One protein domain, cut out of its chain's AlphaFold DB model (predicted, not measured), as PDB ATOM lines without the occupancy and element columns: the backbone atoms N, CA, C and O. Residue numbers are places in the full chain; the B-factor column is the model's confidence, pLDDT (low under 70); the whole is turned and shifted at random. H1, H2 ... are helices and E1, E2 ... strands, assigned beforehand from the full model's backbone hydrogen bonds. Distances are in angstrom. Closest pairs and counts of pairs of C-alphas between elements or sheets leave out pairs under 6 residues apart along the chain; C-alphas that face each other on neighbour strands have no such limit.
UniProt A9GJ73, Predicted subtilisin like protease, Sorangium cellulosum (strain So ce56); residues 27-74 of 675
ATOM      1  N   GLU A  27     202.873  17.224 190.918       35.44
ATOM      2  CA  GLU A  27     202.107  17.305 189.654       35.44
ATOM      3  C   GLU A  27     201.736  18.761 189.293       35.44
ATOM      4  O   GLU A  27     201.661  19.141 188.123       35.44
ATOM      5  N   LEU A  28     201.579  19.636 190.297       40.41
ATOM      6  CA  LEU A  28     201.569  21.097 190.101       40.41
ATOM      7  C   LEU A  28     202.970  21.661 189.796       40.41
ATOM      8  O   LEU A  28     203.092  22.781 189.290       40.41
ATOM      9  N   ARG A  29     204.033  20.906 190.100       36.97
ATOM     10  CA  ARG A  29     205.419  21.248 189.764       36.97
ATOM     11  C   ARG A  29     205.755  20.844 188.328       36.97
ATOM     12  O   ARG A  29     206.400  21.645 187.666       36.97
ATOM     13  N   GLU A  30     205.223  19.735 187.812       38.56
ATOM     14  CA  GLU A  30     205.291  19.365 186.382       38.56
ATOM     15  C   GLU A  30     204.673  20.442 185.467       38.56
ATOM     16  O   GLU A  30     205.191  20.733 184.389       38.56
ATOM     17  N   PHE A  31     203.642  21.158 185.940       41.12
ATOM     18  CA  PHE A  31     203.106  22.365 185.285       41.12
ATOM     19  C   PHE A  31     204.150  23.473 185.053       41.12
ATOM     20  O   PHE A  31     203.953  24.343 184.203       41.12
ATOM     21  N   ARG A  32     205.244  23.470 185.824       45.12
ATOM     22  CA  ARG A  32     206.330  24.458 185.782       45.12
ATOM     23  C   ARG A  32     207.489  24.047 184.869       45.12
ATOM     24  O   ARG A  32     208.421  24.833 184.725       45.12
ATOM     25  N   GLU A  33     207.472  22.851 184.277       44.88
ATOM     26  CA  GLU A  33     208.683  22.266 183.676       44.88
ATOM     27  C   GLU A  33     208.955  22.692 182.230       44.88
ATOM     28  O   GLU A  33     210.114  22.735 181.818       44.88
ATOM     29  N   ALA A  34     207.941  23.130 181.479       53.88
ATOM     30  CA  ALA A  34     208.195  23.949 180.299       53.88
ATOM     31  C   ALA A  34     208.322  25.406 180.753       53.88
ATOM     32  O   ALA A  34     207.332  26.122 180.894       53.88
ATOM     33  N   ALA A  35     209.550  25.852 180.996       71.12
ATOM     34  CA  ALA A  35     209.840  27.270 181.124       71.12
ATOM     35  C   ALA A  35     209.472  27.956 179.798       71.12
ATOM     36  O   ALA A  35     210.186  27.810 178.813       71.12
ATOM     37  N   VAL A  36     208.329  28.644 179.739       73.94
ATOM     38  CA  VAL A  36     207.891  29.355 178.527       73.94
ATOM     39  C   VAL A  36     208.321  30.812 178.618       73.94
ATOM     40  O   VAL A  36     207.877  31.533 179.515       73.94
ATOM     41  N   ALA A  37     209.146  31.257 177.674       80.88
ATOM     42  CA  ALA A  37     209.490  32.661 177.516       80.88
ATOM     43  C   ALA A  37     208.635  33.317 176.427       80.88
ATOM     44  O   ALA A  37     208.317  32.721 175.396       80.88
ATOM     45  N   ILE A  38     208.280  34.577 176.677       84.31
ATOM     46  CA  ILE A  38     207.660  35.468 175.700       84.31
ATOM     47  C   ILE A  38     208.791  36.290 175.091       84.31
ATOM     48  O   ILE A  38     209.548  36.920 175.826       84.31
ATOM     49  N   ARG A  39     208.902  36.268 173.768       84.69
ATOM     50  CA  ARG A  39     209.954  36.932 172.998       84.69
ATOM     51  C   ARG A  39     209.337  37.879 171.977       84.69
ATOM     52  O   ARG A  39     208.297  37.570 171.387       84.69
ATOM     53  N   THR A  40     209.995  39.005 171.729       88.50
ATOM     54  CA  THR A  40     209.695  39.876 170.581       88.50
ATOM     55  C   THR A  40     210.379  39.360 169.301       88.50
ATOM     56  O   THR A  40     211.202  38.440 169.365       88.50
ATOM     57  N   PRO A  41     210.058  39.884 168.099       86.44
ATOM     58  CA  PRO A  41     210.634  39.376 166.858       86.44
ATOM     59  C   PRO A  41     212.136  39.647 166.710       86.44
ATOM     60  O   PRO A  41     212.819  38.887 166.014       86.44
ATOM     61  N   ASP A  42     212.619  40.693 167.374       88.88
ATOM     62  CA  ASP A  42     214.009  41.153 167.328       88.88
ATOM     63  C   ASP A  42     214.874  40.511 168.420       88.88
ATOM     64  O   ASP A  42     216.103  40.545 168.350       88.88
ATOM     65  N   GLU A  43     214.251  39.883 169.420       86.88
ATOM     66  CA  GLU A  43     214.973  39.135 170.439       86.88
ATOM     67  C   GLU A  43     215.546  37.830 169.863       86.88
ATOM     68  O   GLU A  43     214.813  37.036 169.254       86.88
ATOM     69  N   PRO A  44     216.852  37.569 170.062       88.31
ATOM     70  CA  PRO A  44     217.453  36.318 169.639       88.31
ATOM     71  C   PRO A  44     216.894  35.155 170.465       88.31
ATOM     72  O   PRO A  44     216.733  35.252 171.682       88.31
ATOM     73  N   ILE A  45     216.634  34.035 169.789       86.69
ATOM     74  CA  ILE A  45     216.294  32.770 170.444       86.69
ATOM     75  C   ILE A  45     217.599  32.151 170.950       86.69
ATOM     76  O   ILE A  45     218.531  31.935 170.173       86.69
ATOM     77  N   GLU A  46     217.679  31.904 172.256       86.62
ATOM     78  CA  GLU A  46     218.874  31.341 172.891       86.62
ATOM     79  C   GLU A  46     219.042  29.849 172.539       86.62
ATOM     80  O   GLU A  46     218.084  29.161 172.196       86.62
ATOM     81  N   GLN A  47     220.266  29.314 172.617       86.81
ATOM     82  CA  GLN A  47     220.557  27.935 172.181       86.81
ATOM     83  C   GLN A  47     219.782  26.853 172.955       86.81
ATOM     84  O   GLN A  47     219.587  25.755 172.441       86.81
ATOM     85  N   ASN A  48     219.358  27.139 174.190       83.31
ATOM     86  CA  ASN A  48     218.560  26.231 175.019       83.31
ATOM     87  C   ASN A  48     217.040  26.404 174.832       83.31
ATOM     88  O   ASN A  48     216.264  25.735 175.528       83.31
ATOM     89  N   GLU A  49     216.629  27.274 173.907       81.81
ATOM     90  CA  GLU A  49     215.242  27.604 173.608       81.81
ATOM     91  C   GLU A  49     214.772  27.002 172.287       81.81
ATOM     92  O   GLU A  49     215.499  26.917 171.302       81.81
ATOM     93  N   THR A  50     213.504  26.606 172.250       81.75
ATOM     94  CA  THR A  50     212.833  26.122 171.041       81.75
ATOM     95  C   THR A  50     211.591  26.962 170.787       81.75
ATOM     96  O   THR A  50     210.748  27.085 171.669       81.75
ATOM     97  N   LEU A  51     211.455  27.535 169.587       83.31
ATOM     98  CA  LEU A  51     210.249  28.266 169.188       83.31
ATOM     99  C   LEU A  51     209.048  27.313 169.130       83.31
ATOM    100  O   LEU A  51     209.019  26.402 168.307       83.31
ATOM    101  N   VAL A  52     208.040  27.557 169.967       79.69
ATOM    102  CA  VAL A  52     206.832  26.725 170.063       79.69
ATOM    103  C   VAL A  52     205.565  27.414 169.586       79.69
ATOM    104  O   VAL A  52     204.629  26.707 169.228       79.69
ATOM    105  N   ALA A  53     205.545  28.742 169.449       82.12
ATOM    106  CA  ALA A  53     204.477  29.474 168.761       82.12
ATOM    107  C   ALA A  53     204.970  30.827 168.229       82.12
ATOM    108  O   ALA A  53     205.911  31.411 168.768       82.12
ATOM    109  N   ARG A  54     204.314  31.334 167.183       88.62
ATOM    110  CA  ARG A  54     204.451  32.711 166.702       88.62
ATOM    111  C   ARG A  54     203.055  33.228 166.394       88.62
ATOM    112  O   ARG A  54     202.282  32.512 165.773       88.62
ATOM    113  N   LEU A  55     202.789  34.456 166.808       89.44
ATOM    114  CA  LEU A  55     201.616  35.201 166.399       89.44
ATOM    115  C   LEU A  55     201.987  36.680 166.362       89.44
ATOM    116  O   LEU A  55     202.359  37.239 167.392       89.44
ATOM    117  N   GLY A  56     201.956  37.301 165.185       90.00
ATOM    118  CA  GLY A  56     202.323  38.709 165.019       90.00
ATOM    119  C   GLY A  56     203.686  39.064 165.639       90.00
ATOM    120  O   GLY A  56     204.729  38.538 165.245       90.00
ATOM    121  N   THR A  57     203.689  39.975 166.615       91.56
ATOM    122  CA  THR A  57     204.892  40.422 167.337       91.56
ATOM    123  C   THR A  57     205.282  39.530 168.510       91.56
ATOM    124  O   THR A  57     206.302  39.778 169.145       91.56
ATOM    125  N   VAL A  58     204.505  38.498 168.825       91.62
ATOM    126  CA  VAL A  58     204.767  37.646 169.981       91.62
ATOM    127  C   VAL A  58     205.279  36.280 169.528       91.62
ATOM    128  O   VAL A  58     204.698  35.605 168.677       91.62
ATOM    129  N   ARG A  59     206.400  35.854 170.108       90.06
ATOM    130  CA  ARG A  59     206.973  34.516 169.944       90.06
ATOM    131  C   ARG A  59     206.992  33.822 171.296       90.06
ATOM    132  O   ARG A  59     207.407  34.418 172.286       90.06
ATOM    133  N   LEU A  60     206.566  32.567 171.334       84.00
ATOM    134  CA  LEU A  60     206.705  31.727 172.518       84.00
ATOM    135  C   LEU A  60     207.843  30.746 172.298       84.00
ATOM    136  O   LEU A  60     207.848  30.024 171.297       84.00
ATOM    137  N   THR A  61     208.779  30.696 173.237       81.94
ATOM    138  CA  THR A  61     209.846  29.697 173.250       81.94
ATOM    139  C   THR A  61     209.741  28.826 174.497       81.94
ATOM    140  O   THR A  61     209.453  29.316 175.586       81.94
ATOM    141  N   CYS A  62     209.954  27.520 174.345       80.44
ATOM    142  CA  CYS A  62     210.145  26.608 175.467       80.44
ATOM    143  C   CYS A  62     211.638  26.503 175.774       80.44
ATOM    144  O   CYS A  62     212.435  26.202 174.883       80.44
ATOM    145  N   ILE A  63     212.006  26.722 177.033       78.00
ATOM    146  CA  ILE A  63     213.369  26.597 177.536       78.00
ATOM    147  C   ILE A  63     213.531  25.206 178.151       78.00
ATOM    148  O   ILE A  63     212.896  24.875 179.149       78.00
ATOM    149  N   SER A  64     214.400  24.389 177.559       73.44
ATOM    150  CA  SER A  64     214.625  23.000 177.993       73.44
ATOM    151  C   SER A  64     215.320  22.893 179.358       73.44
ATOM    152  O   SER A  64     215.065  21.964 180.121       73.44
ATOM    153  N   ARG A  65     216.219  23.838 179.661       78.94
ATOM    154  CA  ARG A  65     216.937  23.970 180.938       78.94
ATOM    155  C   ARG A  65     217.175  25.456 181.224       78.94
ATOM    156  O   ARG A  65     218.163  25.996 180.717       78.94
ATOM    157  N   PRO A  66     216.279  26.136 181.958       74.50
ATOM    158  CA  PRO A  66     216.424  27.560 182.226       74.50
ATOM    159  C   PRO A  66     217.615  27.826 183.155       74.50
ATOM    160  O   PRO A  66     217.794  27.167 184.179       74.50
ATOM    161  N   THR A  67     218.448  28.801 182.797       79.81
ATOM    162  CA  THR A  67     219.508  29.332 183.667       79.81
ATOM    163  C   THR A  67     218.901  30.109 184.839       79.81
ATOM    164  O   THR A  67     217.740  30.506 184.780       79.81
ATOM    165  N   GLN A  68     219.659  30.389 185.908       72.31
ATOM    166  CA  GLN A  68     219.147  31.238 187.000       72.31
ATOM    167  C   GLN A  68     218.729  32.639 186.526       72.31
ATOM    168  O   GLN A  68     217.743  33.185 187.016       72.31
ATOM    169  N   GLU A  69     219.439  33.198 185.547       77.31
ATOM    170  CA  GLU A  69     219.078  34.475 184.936       77.31
ATOM    171  C   GLU A  69     217.748  34.375 184.174       77.31
ATOM    172  O   GLU A  69     216.867  35.217 184.352       77.31
ATOM    173  N   GLN A  70     217.560  33.313 183.384       73.62
ATOM    174  CA  GLN A  70     216.294  33.044 182.699       73.62
ATOM    175  C   GLN A  70     215.164  32.780 183.699       73.62
ATOM    176  O   GLN A  70     214.085  33.330 183.529       73.62
ATOM    177  N   MET A  71     215.411  32.045 184.787       66.25
ATOM    178  CA  MET A  71     214.446  31.844 185.876       66.25
ATOM    179  C   MET A  71     213.997  33.162 186.519       66.25
ATOM    180  O   MET A  71     212.839  33.275 186.902       66.25
ATOM    181  N   GLY A  72     214.875  34.168 186.595       57.41
ATOM    182  CA  GLY A  72     214.516  35.517 187.043       57.41
ATOM    183  C   GLY A  72     213.685  36.319 186.030       57.41
ATOM    184  O   GLY A  72     212.978  37.246 186.419       57.41
ATOM    185  N   ARG A  73     213.749  35.968 184.736       61.69
ATOM    186  CA  ARG A  73     212.968  36.585 183.643       61.69
ATOM    187  C   ARG A  73     211.652  35.859 183.365       61.69
ATOM    188  O   ARG A  73     210.707  36.483 182.879       61.69
ATOM    189  N   LEU A  74     211.584  34.563 183.665       59.75
ATOM    190  CA  LEU A  74     210.357  33.776 183.651       59.75
ATOM    191  C   LEU A  74     209.431  34.363 184.713       59.75
ATOM    192  O   LEU A  74     209.585  34.122 185.909       59.75
TER     193      LEU A  74
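AT A GLANCE: This is residues 27 to 74 of the 675 residues of the protein "Predicted subtilisin like protease" of Sorangium cellulosum (strain So ce56) (UniProt A9GJ73). A small antiparallel sheet of three strands makes the body, with E3 in the middle between E1 and E2, a short helix, H2, near the E1 edge, and a thin arm, residues 27 to 32, sticking out at one end. This arm holds the short helix H1 and adds to the length of the model, while the link from E1 to E2 loops from one edge of the sheet to the other. The printed part has 48 residues, with two named helices and three named strands in the order H1, E1, E2, E3, H2; the sheet's order is E1, E3, E2, and the class is mixed, helices and strands. The whole is compact, with a radius of gyration of the C-alphas of 10.9 A, yet elongated in outline, spanning 32 by 20 by 16 A.

IN THESE COORDINATES: H1 is residues 27 to 30, starting with C-alpha 27 at (202.107, 17.305, 189.654). E1 is residues 35 to 39, 12.6 A from first to last C-alpha. E2, residues 49 to 55, is the longest strand at 17.2 A and begins with C-alpha 49 at (215.242, 27.604, 173.608). E3 is residues 58 to 63, 15.9 A long. H2 is residues 68 to 73, 8.8 A long, and ends with C-alpha 73 at (212.968, 36.585, 183.643).

HOW THE PARTS SIT: H1 is not on the sheet and is apart from E2, E3 and H2. E1 is an edge strand, antiparallel to the inner strand E3 at 151 degrees between their directions. C-alphas 36 and 62 face each other at 4.7 A; N 39 and O 59, at 2.8 A, are within hydrogen-bond range. E2, the other edge strand, forms a hairpin with E3, antiparallel at 157 degrees. C-alphas 61 and 51 face each other at 4.3 A, and N 52 and O 60 are within hydrogen-bond range at 2.8 A. E1 and E2 are apart. H2 is on the sheet but only grazes it, with residues 70 to 73, and is near E1. In H2 every O i to N i+4 pair is within hydrogen-bond range; H1 is too short for such a pair, and its 1 pair of O i and N i+3 is not within range.

THE WHOLE: The two C-alphas farthest apart, those of Glu 27 and Asp 42, are 34.8 A apart. The printed part has no cut. The links H1 to E1, E2 to E3 and E3 to H2 are tight, and E1 to E2, with 9 residues between, is short; no link is long. The mean pLDDT of the printed part is 74.2, with residues 27 to 34 and 71 to 74 under 70.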